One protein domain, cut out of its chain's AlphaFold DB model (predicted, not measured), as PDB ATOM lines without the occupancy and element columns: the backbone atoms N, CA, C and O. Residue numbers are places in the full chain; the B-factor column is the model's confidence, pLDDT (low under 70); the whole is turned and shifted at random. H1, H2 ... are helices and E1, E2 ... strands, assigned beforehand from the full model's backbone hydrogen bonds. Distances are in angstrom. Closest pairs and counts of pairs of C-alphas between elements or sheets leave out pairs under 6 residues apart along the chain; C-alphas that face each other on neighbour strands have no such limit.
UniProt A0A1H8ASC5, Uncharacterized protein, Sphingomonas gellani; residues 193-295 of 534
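Overview. This is residues 193 to 295 of the 534 residues of an uncharacterized protein of Sphingomonas gellani (UniProt A0A1H8ASC5). A small three-stranded sheet, E1 E5 E4, is covered on one face by the single helix H1, which runs along the strands; beyond the opposite face, shifted along it, lies a second small sheet, E3 E2 E6, which comes near the first mainly where the start of E2 approaches E4. Long loops join these parts, and residues 254 to 267 reach out to one end of the longest axis. The printed part has 103 residues, with strands and helix in the order E1 E2 E3 H1 E4 E5 E6, and both sheets are antiparallel. The class is mixed, helices and strands, though under half of the residues, 43 of 103, are in named elements. The whole is compact, with a radius of gyration of the C-alphas of 13.3 A, yet elongated in outline, spanning 41 by 25 by 22 A.

Along the chain. E1, residues 200 to 203, is 10.5 A long and begins at C-alpha 200 (57.499, 9.453, -7.573). E2, residues 210 to 219, is the longest strand at 20.0 A and bends by 82 degrees at residue 216. E3, residues 225 to 227, spans 6.7 A. H1, residues 242 to 253, is 15.6 A long and begins at C-alpha 242 (50.955, 13.304, -13.321). E4, residues 268 to 272, is 13.2 A long, and E5, residues 277 to 281, 13.5 A. E6, residues 292 to 295, is 9.7 A long and ends at C-alpha 295 (50.198, -5.247, -1.287).

Arrangement. In the sheet E1 E5 E4, E1 and E4 are edge strands. E1 and E5 are antiparallel at 161 degrees, with N 200 and O 280 at 2.8 A. E4 and E5 form a hairpin, with N 270 and O 279 at 2.9 A. Residues 229 to 230 make a short parallel pairing with residues 268 to 269 of E4. H1 is on this sheet at a height of 7.5 A, forming two layers, helix on one face of a sheet; it lies over E4, at 25 degrees on the local plane, and only just not over E5, on which 2 of its C-alphas fall. The closest C-alphas of H1 and E4 are those of Trp 249 and Val 268, 6.0 A. In H1 every O i to N i+4 pair is within hydrogen-bond range. The closest C-alphas of E2 and E4 are those of Tyr 210 and Thr 271, 7.3 A. In the other sheet, E2 and E3 form a hairpin, with N 215 and O 226 at 3.0 A, and E2 and E6 are antiparallel at 148 degrees, with N 214 and O 293 at 2.8 A. H1 is not on this sheet.

Size, cuts and confidence. The two C-alphas farthest apart, those of Thr 205 and Gly 259, are 43.6 A from each other. The printed part has no cut. The links E3 to H1 and H1 to E4 are long, with 14 residues each. The mean pLDDT of the printed part is 80.0, and residues 206 to 211 and 254 to 266 are under 70.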
ATOM      1  N   ALA A 193      62.232  10.457  -7.844       94.62
ATOM      2  CA  ALA A 193      61.383  11.584  -8.217       94.62
ATOM      3  C   ALA A 193      61.037  11.495  -9.713       94.62
ATOM      4  O   ALA A 193      61.899  11.183 -10.539       94.62
ATOM      5  N   SER A 194      59.772  11.742 -10.057       91.88
ATOM      6  CA  SER A 194      59.369  11.951 -11.449       91.88
ATOM      7  C   SER A 194      59.691  13.391 -11.881       91.88
ATOM      8  O   SER A 194      60.342  14.137 -11.149       91.88
ATOM      9  N   SER A 195      59.242  13.801 -13.069       91.69
ATOM     10  CA  SER A 195      59.359  15.209 -13.474       91.69
ATOM     11  C   SER A 195      58.384  16.140 -12.728       91.69
ATOM     12  O   SER A 195      58.639  17.340 -12.640       91.69
ATOM     13  N   ASP A 196      57.316  15.596 -12.132       93.81
ATOM     14  CA  ASP A 196      56.469  16.297 -11.164       93.81
ATOM     15  C   ASP A 196      57.073  16.173  -9.758       93.81
ATOM     16  O   ASP A 196      57.381  15.076  -9.292       93.81
ATOM     17  N   THR A 197      57.221  17.307  -9.066       92.06
ATOM     18  CA  THR A 197      57.933  17.409  -7.778       92.06
ATOM     19  C   THR A 197      57.318  16.565  -6.656       92.06
ATOM     20  O   THR A 197      58.005  16.249  -5.687       92.06
ATOM     21  N   ASN A 198      56.040  16.190  -6.763       93.19
ATOM     22  CA  ASN A 198      55.316  15.461  -5.717       93.19
ATOM     23  C   ASN A 198      54.968  14.025  -6.121       93.19
ATOM     24  O   ASN A 198      54.403  13.280  -5.318       93.19
ATOM     25  N   THR A 199      55.298  13.637  -7.350       94.06
ATOM     26  CA  THR A 199      55.031  12.312  -7.895       94.06
ATOM     27  C   THR A 199      56.341  11.563  -8.043       94.06
ATOM     28  O   THR A 199      57.338  12.076  -8.553       94.06
ATOM     29  N   TYR A 200      56.337  10.316  -7.607       95.31
ATOM     30  CA  TYR A 200      57.499   9.453  -7.573       95.31
ATOM     31  C   TYR A 200      57.217   8.212  -8.393       95.31
ATOM     32  O   TYR A 200      56.086   7.737  -8.434       95.31
ATOM     33  N   VAL A 201      58.244   7.679  -9.038       94.81
ATOM     34  CA  VAL A 201      58.137   6.520  -9.915       94.81
ATOM     35  C   VAL A 201      59.120   5.446  -9.489       94.81
ATOM     36  O   VAL A 201      60.268   5.729  -9.153       94.81
ATOM     37  N   ALA A 202      58.672   4.201  -9.520       92.31
ATOM     38  CA  ALA A 202      59.520   3.042  -9.327       92.31
ATOM     39  C   ALA A 202      59.342   2.059 -10.484       92.31
ATOM     40  O   ALA A 202      58.217   1.801 -10.914       92.31
ATOM     41  N   THR A 203      60.448   1.491 -10.963       90.00
ATOM     42  CA  THR A 203      60.426   0.351 -11.889       90.00
ATOM     43  C   THR A 203      60.339  -0.933 -11.078       90.00
ATOM     44  O   THR A 203      61.116  -1.125 -10.140       90.00
ATOM     45  N   VAL A 204      59.425  -1.828 -11.442       85.00
ATOM     46  CA  VAL A 204      59.261  -3.123 -10.777       85.00
ATOM     47  C   VAL A 204      59.758  -4.257 -11.664       85.00
ATOM     48  O   VAL A 204      59.583  -4.249 -12.877       85.00
ATOM     49  N   THR A 205      60.470  -5.207 -11.061       72.38
ATOM     50  CA  THR A 205      61.230  -6.241 -11.784       72.38
ATOM     51  C   THR A 205      60.401  -7.467 -12.155       72.38
ATOM     52  O   THR A 205      60.832  -8.270 -12.978       72.38
ATOM     53  N   SER A 206      59.216  -7.622 -11.569       63.66
ATOM     54  CA  SER A 206      58.274  -8.691 -11.874       63.66
ATOM     55  C   SER A 206      56.964  -8.106 -12.387       63.66
ATOM     56  O   SER A 206      56.573  -6.999 -12.022       63.66
ATOM     57  N   THR A 207      56.211  -8.904 -13.144       58.84
ATOM     58  CA  THR A 207      54.797  -8.653 -13.486       58.84
ATOM     59  C   THR A 207      53.878  -8.588 -12.253       58.84
ATOM     60  O   THR A 207      52.653  -8.592 -12.393       58.84
ATOM     61  N   THR A 208      54.441  -8.556 -11.040       57.28
ATOM     62  CA  THR A 208      53.734  -8.424  -9.774       57.28
ATOM     63  C   THR A 208      52.978  -7.111  -9.770       57.28
ATOM     64  O   THR A 208      53.521  -6.024  -9.583       57.28
ATOM     65  N   ARG A 209      51.677  -7.237  -9.999       66.38
ATOM     66  CA  ARG A 209      50.747  -6.126  -9.923       66.38
ATOM     67  C   ARG A 209      50.559  -5.801  -8.445       66.38
ATOM     68  O   ARG A 209      50.269  -6.690  -7.651       66.38
ATOM     69  N   TYR A 210      50.708  -4.541  -8.068       65.88
ATOM     70  CA  TYR A 210      50.281  -4.098  -6.747       65.88
ATOM     71  C   TYR A 210      48.831  -3.660  -6.865       65.88
ATOM     72  O   TYR A 210      48.500  -2.821  -7.708       65.88
ATOM     73  N   SER A 211      47.952  -4.276  -6.084       64.69
ATOM     74  CA  SER A 211      46.544  -3.878  -6.060       64.69
ATOM     75  C   SER A 211      46.337  -2.635  -5.229       64.69
ATOM     76  O   SER A 211      45.491  -1.817  -5.580       64.69
ATOM     77  N   GLN A 212      47.075  -2.542  -4.126       77.81
ATOM     78  CA  GLN A 212      46.900  -1.550  -3.082       77.81
ATOM     79  C   GLN A 212      48.264  -1.237  -2.467       77.81
ATOM     80  O   GLN A 212      49.083  -2.129  -2.234       77.81
ATOM     81  N   ILE A 213      48.504   0.041  -2.200       83.25
ATOM     82  CA  ILE A 213      49.639   0.510  -1.408       83.25
ATOM     83  C   ILE A 213      49.045   1.191  -0.190       83.25
ATOM     84  O   ILE A 213      48.172   2.026  -0.358       83.25
ATOM     85  N   TYR A 214      49.487   0.841   1.007       84.06
ATOM     86  CA  TYR A 214      49.011   1.412   2.260       84.06
ATOM     87  C   TYR A 214      50.022   2.412   2.790       84.06
ATOM     88  O   TYR A 214      51.221   2.149   2.745       84.06
ATOM     89  N   ASP A 215      49.541   3.531   3.318       85.94
ATOM     90  CA  ASP A 215      50.383   4.550   3.929       85.94
ATOM     91  C   ASP A 215      50.182   4.571   5.450       85.94
ATOM     92  O   ASP A 215      49.161   5.029   5.956       85.94
ATOM     93  N   PHE A 216      51.178   4.094   6.195       82.25
ATOM     94  CA  PHE A 216      51.172   4.085   7.661       82.25
ATOM     95  C   PHE A 216      51.391   5.462   8.294       82.25
ATOM     96  O   PHE A 216      51.161   5.622   9.490       82.25
ATOM     97  N   ALA A 217      51.788   6.468   7.513       83.56
ATOM     98  CA  ALA A 217      51.753   7.858   7.950       83.56
ATOM     99  C   ALA A 217      50.341   8.465   7.814       83.56
ATOM    100  O   ALA A 217      50.095   9.554   8.332       83.56
ATOM    101  N   ASN A 218      49.413   7.767   7.144       81.19
ATOM    102  CA  ASN A 218      48.022   8.164   6.950       81.19
ATOM    103  C   ASN A 218      47.072   7.171   7.629       81.19
ATOM    104  O   ASN A 218      46.520   6.262   7.000       81.19
ATOM    105  N   LEU A 219      46.898   7.344   8.935       79.69
ATOM    106  CA  LEU A 219      46.038   6.477   9.727       79.69
ATOM    107  C   LEU A 219      44.601   7.011   9.768       79.69
ATOM    108  O   LEU A 219      44.363   8.219   9.801       79.69
ATOM    109  N   ASP A 220      43.631   6.103   9.766       73.81
ATOM    110  CA  ASP A 220      42.227   6.434   9.970       73.81
ATOM    111  C   ASP A 220      41.859   6.644  11.447       73.81
ATOM    112  O   ASP A 220      42.699   6.608  12.349       73.81
ATOM    113  N   ARG A 221      40.563   6.868  11.706       73.56
ATOM    114  CA  ARG A 221      40.028   7.082  13.062       73.56
ATOM    115  C   ARG A 221      40.259   5.901  14.013       73.56
ATOM    116  O   ARG A 221      40.160   6.082  15.222       73.56
ATOM    117  N   ASN A 222      40.554   4.724  13.470       71.50
ATOM    118  CA  ASN A 222      40.821   3.487  14.194       71.50
ATOM    119  C   ASN A 222      42.316   3.136  14.192       71.50
ATOM    120  O   ASN A 222      42.689   2.013  14.541       71.50
ATOM    121  N   ASN A 223      43.171   4.101  13.834       75.75
ATOM    122  CA  ASN A 223      44.617   3.957  13.786       75.75
ATOM    123  C   ASN A 223      45.084   2.884  12.784       75.75
ATOM    124  O   ASN A 223      46.129   2.263  12.978       75.75
ATOM    125  N   ALA A 224      44.295   2.640  11.736       75.62
ATOM    126  CA  ALA A 224      44.645   1.721  10.669       75.62
ATOM    127  C   ALA A 224      45.162   2.467   9.435       75.62
ATOM    128  O   ALA A 224      44.668   3.554   9.127       75.62
ATOM    129  N   PRO A 225      46.140   1.901   8.711       78.69
ATOM    130  CA  PRO A 225      46.677   2.535   7.519       78.69
ATOM    131  C   PRO A 225      45.640   2.555   6.397       78.69
ATOM    132  O   PRO A 225      44.929   1.576   6.158       78.69
ATOM    133  N   ARG A 226      45.582   3.674   5.681       78.94
ATOM    134  CA  ARG A 226      44.689   3.860   4.533       78.94
ATOM    135  C   ARG A 226      45.398   3.452   3.241       78.94
ATOM    136  O   ARG A 226      46.594   3.738   3.102       78.94
ATOM    137  N   PRO A 227      44.712   2.803   2.286       80.94
ATOM    138  CA  PRO A 227      45.286   2.598   0.967       80.94
ATOM    139  C   PRO A 227      45.403   3.935   0.224       80.94
ATOM    140  O   PRO A 227      44.563   4.818   0.378       80.94
ATOM    141  N   LEU A 228      46.409   4.067  -0.630       85.44
ATOM    142  CA  LEU A 228      46.474   5.121  -1.628       85.44
ATOM    143  C   LEU A 228      45.313   4.957  -2.614       85.44
ATOM    144  O   LEU A 228      44.991   3.834  -3.015       85.44
ATOM    145  N   ALA A 229      44.712   6.067  -3.045       79.81
ATOM    146  CA  ALA A 229      43.650   6.015  -4.041       79.81
ATOM    147  C   ALA A 229      44.208   5.520  -5.374       79.81
ATOM    148  O   ALA A 229      45.204   6.039  -5.879       79.81
ATOM    149  N   LYS A 230      43.564   4.514  -5.961       77.88
ATOM    150  CA  LYS A 230      44.019   3.936  -7.219       77.88
ATOM    151  C   LYS A 230      43.425   4.692  -8.400       77.88
ATOM    152  O   LYS A 230      42.208   4.780  -8.533       77.88
ATOM    153  N   LEU A 231      44.278   5.163  -9.303       78.94
ATOM    154  CA  LEU A 231      43.847   5.623 -10.619       78.94
ATOM    155  C   LEU A 231      43.497   4.392 -11.474       78.94
ATOM    156  O   LEU A 231      44.384   3.643 -11.890       78.94
ATOM    157  N   ILE A 232      42.197   4.138 -11.653       75.62
ATOM    158  CA  ILE A 232      41.684   2.945 -12.350       75.62
ATOM    159  C   ILE A 232      41.836   3.085 -13.870       75.62
ATOM    160  O   ILE A 232      42.266   2.142 -14.533       75.62
ATOM    161  N   ALA A 233      41.492   4.254 -14.416       80.06
ATOM    162  CA  ALA A 233      41.642   4.537 -15.839       80.06
ATOM    163  C   ALA A 233      43.117   4.762 -16.196       80.06
ATOM    164  O   ALA A 233      43.860   5.379 -15.434       80.06
ATOM    165  N   ALA A 234      43.538   4.283 -17.368       84.81
ATOM    166  CA  ALA A 234      44.842   4.655 -17.894       84.81
ATOM    167  C   ALA A 234      44.874   6.180 -18.154       84.81
ATOM    168  O   ALA A 234      43.920   6.695 -18.743       84.81
ATOM    169  N   PRO A 235      45.933   6.892 -17.731       88.44
ATOM    170  CA  PRO A 235      46.186   8.274 -18.122       88.44
ATOM    171  C   PRO A 235      46.211   8.417 -19.644       88.44
ATOM    172  O   PRO A 235      46.572   7.474 -20.354       88.44
ATOM    173  N   ALA A 236      45.877   9.607 -20.141       91.69
ATOM    174  CA  ALA A 236      45.937   9.911 -21.567       91.69
ATOM    175  C   ALA A 236      47.371   9.792 -22.117       91.69
ATOM    176  O   ALA A 236      47.558   9.387 -23.264       91.69
ATOM    177  N   ASP A 237      48.372  10.093 -21.286       90.62
ATOM    178  CA  ASP A 237      49.788   9.883 -21.576       90.62
ATOM    179  C   ASP A 237      50.446   9.041 -20.472       90.62
ATOM    180  O   ASP A 237      50.718   9.507 -19.369       90.62
ATOM    181  N   ALA A 238      50.751   7.780 -20.773       87.69
ATOM    182  CA  ALA A 238      51.430   6.883 -19.837       87.69
ATOM    183  C   ALA A 238      52.863   7.334 -19.475       87.69
ATOM    184  O   ALA A 238      53.371   6.983 -18.406       87.69
ATOM    185  N   ALA A 239      53.528   8.109 -20.342       87.62
ATOM    186  CA  ALA A 239      54.836   8.696 -20.052       87.62
ATOM    187  C   ALA A 239      54.725   9.924 -19.132       87.62
ATOM    188  O   ALA A 239      55.702  10.289 -18.472       87.62
ATOM    189  N   ASN A 240      53.534  10.523 -19.071       90.25
ATOM    190  CA  ASN A 240      53.204  11.708 -18.299       90.25
ATOM    191  C   ASN A 240      51.860  11.539 -17.557       90.25
ATOM    192  O   ASN A 240      50.869  12.177 -17.904       90.25
ATOM    193  N   PRO A 241      51.806  10.683 -16.521       91.62
ATOM    194  CA  PRO A 241      50.558  10.409 -15.811       91.62
ATOM    195  C   PRO A 241      50.220  11.439 -14.724       91.62
ATOM    196  O   PRO A 241      49.195  11.323 -14.050       91.62
ATOM    197  N   TRP A 242      51.115  12.397 -14.457       91.31
ATOM    198  CA  TRP A 242      50.955  13.304 -13.321       91.31
ATOM    199  C   TRP A 242      49.770  14.275 -13.431       91.31
ATOM    200  O   TRP A 242      49.236  14.599 -12.374       91.31
ATOM    201  N   PRO A 243      49.279  14.723 -14.604       93.75
ATOM    202  CA  PRO A 243      48.069  15.540 -14.676       93.75
ATOM    203  C   PRO A 243      46.855  14.832 -14.063       93.75
ATOM    204  O   PRO A 243      46.161  15.422 -13.236       93.75
ATOM    205  N   GLU A 244      46.633  13.559 -14.388       93.00
ATOM    206  CA  GLU A 244      45.531  12.744 -13.872       93.00
ATOM    207  C   GLU A 244      45.745  12.350 -12.409       93.00
ATOM    208  O   GLU A 244      44.809  12.424 -11.610       93.00
ATOM    209  N   ILE A 245      46.979  11.996 -12.030       89.75
ATOM    210  CA  ILE A 245      47.341  11.749 -10.625       89.75
ATOM    211  C   ILE A 245      47.070  13.001  -9.784       89.75
ATOM    212  O   ILE A 245      46.471  12.906  -8.713       89.75
ATOM    213  N   ASN A 246      47.462  14.180 -10.268       89.12
ATOM    214  CA  ASN A 246      47.275  15.454  -9.581       89.12
ATOM    215  C   ASN A 246      45.799  15.852  -9.540       89.12
ATOM    216  O   ASN A 246      45.335  16.314  -8.502       89.12
ATOM    217  N   ALA A 247      45.048  15.631 -10.621       87.88
ATOM    218  CA  ALA A 247      43.612  15.880 -10.655       87.88
ATOM    219  C   ALA A 247      42.868  15.012  -9.630       87.88
ATOM    220  O   ALA A 247      42.084  15.541  -8.841       87.88
ATOM    221  N   LEU A 248      43.160  13.707  -9.582       83.19
ATOM    222  CA  LEU A 248      42.577  12.799  -8.594       83.19
ATOM    223  C   LEU A 248      43.009  13.179  -7.171       83.19
ATOM    224  O   LEU A 248      42.174  13.261  -6.274       83.19
ATOM    225  N   TRP A 249      44.291  13.481  -6.960       87.25
ATOM    226  CA  TRP A 249      44.807  13.909  -5.659       87.25
ATOM    227  C   TRP A 249      44.125  15.193  -5.173       87.25
ATOM    228  O   TRP A 249      43.729  15.272  -4.011       87.25
ATOM    229  N   THR A 250      43.949  16.188  -6.043       84.12
ATOM    230  CA  THR A 250      43.259  17.442  -5.718       84.12
ATOM    231  C   THR A 250      41.781  17.206  -5.441       84.12
ATOM    232  O   THR A 250      41.264  17.755  -4.470       84.12
ATOM    233  N   ALA A 251      41.111  16.367  -6.239       77.88
ATOM    234  CA  ALA A 251      39.718  16.006  -6.009       77.88
ATOM    235  C   ALA A 251      39.532  15.380  -4.622       77.88
ATOM    236  O   ALA A 251      38.630  15.783  -3.900       77.88
ATOM    237  N   LEU A 252      40.425  14.471  -4.216       75.19
ATOM    238  CA  LEU A 252      40.366  13.785  -2.921       75.19
ATOM    239  C   LEU A 252      40.744  14.687  -1.734       75.19
ATOM    240  O   LEU A 252      40.097  14.638  -0.692       75.19
ATOM    241  N   ASN A 253      41.758  15.545  -1.883       70.44
ATOM    242  CA  ASN A 253      42.175  16.469  -0.819       70.44
ATOM    243  C   ASN A 253      41.260  17.693  -0.671       70.44
ATOM    244  O   ASN A 253      41.266  18.334   0.379       70.44
ATOM    245  N   GLY A 254      40.480  18.025  -1.702       61.06
ATOM    246  CA  GLY A 254      39.493  19.104  -1.671       61.06
ATOM    247  C   GLY A 254      38.193  18.743  -0.946       61.06
ATOM    248  O   GLY A 254      37.424  19.643  -0.608       61.06
ATOM    249  N   VAL A 255      37.937  17.457  -0.675       57.62
ATOM    250  CA  VAL A 255      36.757  17.026   0.084       57.62
ATOM    251  C   VAL A 255      37.031  17.206   1.578       57.62
ATOM    252  O   VAL A 255      37.609  16.348   2.242       57.62
ATOM    253  N   THR A 256      36.644  18.353   2.128       51.94
ATOM    254  CA  THR A 256      36.592  18.551   3.581       51.94
ATOM    255  C   THR A 256      35.253  18.035   4.095       51.94
ATOM    256  O   THR A 256      34.217  18.634   3.804       51.94
ATOM    257  N   ASP A 257      35.265  16.951   4.869       51.31
ATOM    258  CA  ASP A 257      34.087  16.526   5.623       51.31
ATOM    259  C   ASP A 257      33.648  17.673   6.551       51.31
ATOM    260  O   ASP A 257      34.483  18.377   7.125       51.31
ATOM    261  N   ALA A 258      32.338  17.886   6.697       46.16
ATOM    262  CA  ALA A 258      31.745  18.943   7.518       46.16
ATOM    263  C   ALA A 258      32.108  18.801   9.016       46.16
ATOM    264  O   ALA A 258      31.311  18.345   9.834       46.16
ATOM    265  N   GLY A 259      33.329  19.199   9.384       43.16
ATOM    266  CA  GLY A 259      33.865  19.141  10.744       43.16
ATOM    267  C   GLY A 259      34.571  17.835  11.131       43.16
ATOM    268  O   GLY A 259      34.885  17.668  12.309       43.16
ATOM    269  N   GLN A 260      34.850  16.928  10.190       42.62
ATOM    270  CA  GLN A 260      35.741  15.780  10.406       42.62
ATOM    271  C   GLN A 260      36.893  15.818   9.389       42.62
ATOM    272  O   GLN A 260      36.813  16.518   8.387       42.62
ATOM    273  N   VAL A 261      38.009  15.174   9.740       41.22
ATOM    274  CA  VAL A 261      39.276  15.050   8.983       41.22
ATOM    275  C   VAL A 261      39.022  14.976   7.464       41.22
ATOM    276  O   VAL A 261      38.043  14.326   7.106       41.22
ATOM    277  N   PRO A 262      39.854  15.592   6.582       45.22
ATOM    278  CA  PRO A 262      39.652  15.557   5.129       45.22
ATOM    279  C   PRO A 262      39.193  14.173   4.684       45.22
ATOM    280  O   PRO A 262      39.776  13.178   5.129       45.22
ATOM    281  N   ALA A 263      38.156  14.121   3.848       47.91
ATOM    282  CA  ALA A 263      37.451  12.905   3.447       47.91
ATOM    283  C   ALA A 263      38.324  11.932   2.639       47.91
ATOM    284  O   ALA A 263      37.861  10.892   2.202       47.91
ATOM    285  N   TYR A 264      39.602  12.242   2.486       52.06
ATOM    286  CA  TYR A 264      40.767  11.450   2.874       52.06
ATOM    287  C   TYR A 264      41.835  11.950   1.899       52.06
ATOM    288  O   TYR A 264      41.761  11.723   0.694       52.06
ATOM    289  N   GLY A 265      42.840  12.664   2.411       52.28
ATOM    290  CA  GLY A 265      44.082  12.848   1.673       52.28
ATOM    291  C   GLY A 265      44.702  11.471   1.534       52.28
ATOM    292  O   GLY A 265      45.357  11.005   2.454       52.28
ATOM    293  N   LEU A 266      44.385  10.754   0.461       66.44
ATOM    294  CA  LEU A 266      44.771   9.351   0.302       66.44
ATOM    295  C   LEU A 266      46.151   9.223  -0.317       66.44
ATOM    296  O   LEU A 266      46.708   8.142  -0.326       66.44
ATOM    297  N   GLY A 267      46.704  10.295  -0.878       84.75
ATOM    298  CA  GLY A 267      47.676  10.094  -1.936       84.75
ATOM    299  C   GLY A 267      47.042   9.330  -3.106       84.75
ATOM    300  O   GLY A 267      45.868   8.959  -3.088       84.75
ATOM    301  N   VAL A 268      47.808   9.131  -4.161       88.25
ATOM    302  CA  VAL A 268      47.355   8.477  -5.380       88.25
ATOM    303  C   VAL A 268      48.423   7.495  -5.825       88.25
ATOM    304  O   VAL A 268      49.617   7.787  -5.750       88.25
ATOM    305  N   VAL A 269      47.978   6.337  -6.293       89.62
ATOM    306  CA  VAL A 269      48.805   5.341  -6.959       89.62
ATOM    307  C   VAL A 269      48.271   5.070  -8.359       89.62
ATOM    308  O   VAL A 269      47.067   4.912  -8.568       89.62
ATOM    309  N   TRP A 270      49.183   4.956  -9.318       90.44
ATOM    310  CA  TRP A 270      48.903   4.408 -10.637       90.44
ATOM    311  C   TRP A 270      49.928   3.328 -10.985       90.44
ATOM    312  O   TRP A 270      51.129   3.505 -10.780       90.44
ATOM    313  N   THR A 271      49.450   2.204 -11.516       87.12
ATOM    314  CA  THR A 271      50.295   1.081 -11.932       87.12
ATOM    315  C   THR A 271      50.291   1.003 -13.453       87.12
ATOM    316  O   THR A 271      49.306   0.579 -14.058       87.12
ATOM    317  N   ASP A 272      51.411   1.376 -14.063       88.88
ATOM    318  CA  ASP A 272      51.661   1.240 -15.492       88.88
ATOM    319  C   ASP A 272      52.143  -0.181 -15.786       88.88
ATOM    320  O   ASP A 272      53.332  -0.512 -15.707       88.88
ATOM    321  N   VAL A 273      51.179  -1.045 -16.091       84.44
ATOM    322  CA  VAL A 273      51.431  -2.461 -16.373       84.44
ATOM    323  C   VAL A 273      52.251  -2.641 -17.653       84.44
ATOM    324  O   VAL A 273      53.028  -3.587 -17.734       84.44
ATOM    325  N   ALA A 274      52.107  -1.752 -18.639       87.62
ATOM    326  CA  ALA A 274      52.795  -1.884 -19.921       87.62
ATOM    327  C   ALA A 274      54.305  -1.651 -19.780       87.62
ATOM    328  O   ALA A 274      55.096  -2.342 -20.420       87.62
ATOM    329  N   ASN A 275      54.701  -0.722 -18.905       89.19
ATOM    330  CA  ASN A 275      56.104  -0.354 -18.704       89.19
ATOM    331  C   ASN A 275      56.699  -0.852 -17.378       89.19
ATOM    332  O   ASN A 275      57.821  -0.473 -17.039       89.19
ATOM    333  N   ASN A 276      55.969  -1.682 -16.622       88.81
ATOM    334  CA  ASN A 276      56.347  -2.148 -15.283       88.81
ATOM    335  C   ASN A 276      56.738  -0.995 -14.343       88.81
ATOM    336  O   ASN A 276      57.776  -1.038 -13.674       88.81
ATOM    337  N   LYS A 277      55.914   0.058 -14.301       90.12
ATOM    338  CA  LYS A 277      56.130   1.215 -13.424       90.12
ATOM    339  C   LYS A 277      54.998   1.392 -12.427       90.12
ATOM    340  O   LYS A 277      53.844   1.061 -12.691       90.12
ATOM    341  N   ILE A 278      55.339   1.964 -11.283       90.69
ATOM    342  CA  ILE A 278      54.383   2.414 -10.275       90.69
ATOM    343  C   ILE A 278      54.654   3.877 -10.011       90.69
ATOM    344  O   ILE A 278      55.784   4.243  -9.691       90.69
ATOM    345  N   TYR A 279      53.610   4.682 -10.116       93.31
ATOM    346  CA  TYR A 279      53.631   6.091  -9.786       93.31
ATOM    347  C   TYR A 279      52.889   6.294  -8.475       93.31
ATOM    348  O   TYR A 279      51.776   5.796  -8.308       93.31
ATOM    349  N   VAL A 280      53.508   7.014  -7.547       93.06
ATOM    350  CA  VAL A 280      52.941   7.333  -6.239       93.06
ATOM    351  C   VAL A 280      53.076   8.818  -5.970       93.06
ATOM    352  O   VAL A 280      54.156   9.391  -6.090       93.06
ATOM    353  N   ARG A 281      51.984   9.416  -5.511       93.56
ATOM    354  CA  ARG A 281      51.972  10.704  -4.827       93.56
ATOM    355  C   ARG A 281      51.380  10.481  -3.446       93.56
ATOM    356  O   ARG A 281      50.238  10.062  -3.337       93.56
ATOM    357  N   THR A 282      52.133  10.720  -2.384       91.50
ATOM    358  CA  THR A 282      51.626  10.542  -1.013       91.50
ATOM    359  C   THR A 282      50.631  11.648  -0.645       91.50
ATOM    360  O   THR A 282      50.533  12.687  -1.308       91.50
ATOM    361  N   PHE A 283      49.861  11.444   0.421       86.75
ATOM    362  CA  PHE A 283      48.817  12.394   0.804       86.75
ATOM    363  C   PHE A 283      49.332  13.778   1.198       86.75
ATOM    364  O   PHE A 283      48.696  14.782   0.898       86.75
ATOM    365  N   ASN A 284      50.496  13.832   1.840       88.12
ATOM    366  CA  ASN A 284      51.139  15.055   2.310       88.12
ATOM    367  C   ASN A 284      52.335  15.458   1.433       88.12
ATOM    368  O   ASN A 284      53.181  16.229   1.878       88.12
ATOM    369  N   ASN A 285      52.410  14.940   0.200       90.38
ATOM    370  CA  ASN A 285      53.479  15.201  -0.771       90.38
ATOM    371  C   ASN A 285      54.898  14.806  -0.311       90.38
ATOM    372  O   ASN A 285      55.881  15.187  -0.945       90.38
ATOM    373  N   ARG A 286      55.037  14.031   0.771       92.31
ATOM    374  CA  ARG A 286      56.332  13.470   1.176       92.31
ATOM    375  C   ARG A 286      56.839  12.467   0.133       92.31
ATOM    376  O   ARG A 286      56.047  11.798  -0.536       92.31
ATOM    377  N   ALA A 287      58.152  12.287   0.061       92.69
ATOM    378  CA  ALA A 287      58.718  11.171  -0.688       92.69
ATOM    379  C   ALA A 287      58.227   9.816  -0.130       92.69
ATOM    380  O   ALA A 287      58.046   9.694   1.089       92.69
ATOM    381  N   PRO A 288      58.013   8.797  -0.987       91.06
ATOM    382  CA  PRO A 288      57.856   7.413  -0.565       91.06
ATOM    383  C   PRO A 288      58.945   7.006   0.428       91.06
ATOM    384  O   PRO A 288      60.126   7.271   0.213       91.06
ATOM    385  N   ASP A 289      58.544   6.367   1.520       87.38
ATOM    386  CA  ASP A 289      59.421   5.985   2.626       87.38
ATOM    387  C   ASP A 289      59.011   4.611   3.185       87.38
ATOM    388  O   ASP A 289      58.169   3.908   2.619       87.38
ATOM    389  N   ALA A 290      59.592   4.231   4.324       81.38
ATOM    390  CA  ALA A 290      59.302   2.963   4.990       81.38
ATOM    391  C   ALA A 290      57.848   2.817   5.485       81.38
ATOM    392  O   ALA A 290      57.461   1.712   5.865       81.38
ATOM    393  N   ASN A 291      57.044   3.890   5.469       82.31
ATOM    394  CA  ASN A 291      55.628   3.848   5.830       82.31
ATOM    395  C   ASN A 291      54.739   3.389   4.671       82.31
ATOM    396  O   ASN A 291      53.554   3.150   4.892       82.31
ATOM    397  N   LEU A 292      55.270   3.263   3.449       84.19
ATOM    398  CA  LEU A 292      54.517   2.679   2.346       84.19
ATOM    399  C   LEU A 292      54.637   1.158   2.346       84.19
ATOM    400  O   LEU A 292      55.713   0.578   2.190       84.19
ATOM    401  N   LEU A 293      53.491   0.506   2.475       81.31
ATOM    402  CA  LEU A 293      53.359  -0.935   2.409       81.31
ATOM    403  C   LEU A 293      52.701  -1.333   1.098       81.31
ATOM    404  O   LEU A 293      51.572  -0.967   0.797       81.31
ATOM    405  N   HIS A 294      53.405  -2.150   0.338       78.56
ATOM    406  CA  HIS A 294      52.978  -2.609  -0.966       78.56
ATOM    407  C   HIS A 294      52.275  -3.970  -0.890       78.56
ATOM    408  O   HIS A 294      52.928  -4.981  -0.627       78.56
ATOM    409  N   GLY A 295      50.968  -4.008  -1.169       73.31
ATOM    410  CA  GLY A 295      50.198  -5.247  -1.287       73.31
ATOM    411  C   GLY A 295      50.356  -5.876  -2.675       73.31
ATOM    412  O   GLY A 295      49.984  -5.268  -3.679       73.31
TER     413      GLY A 295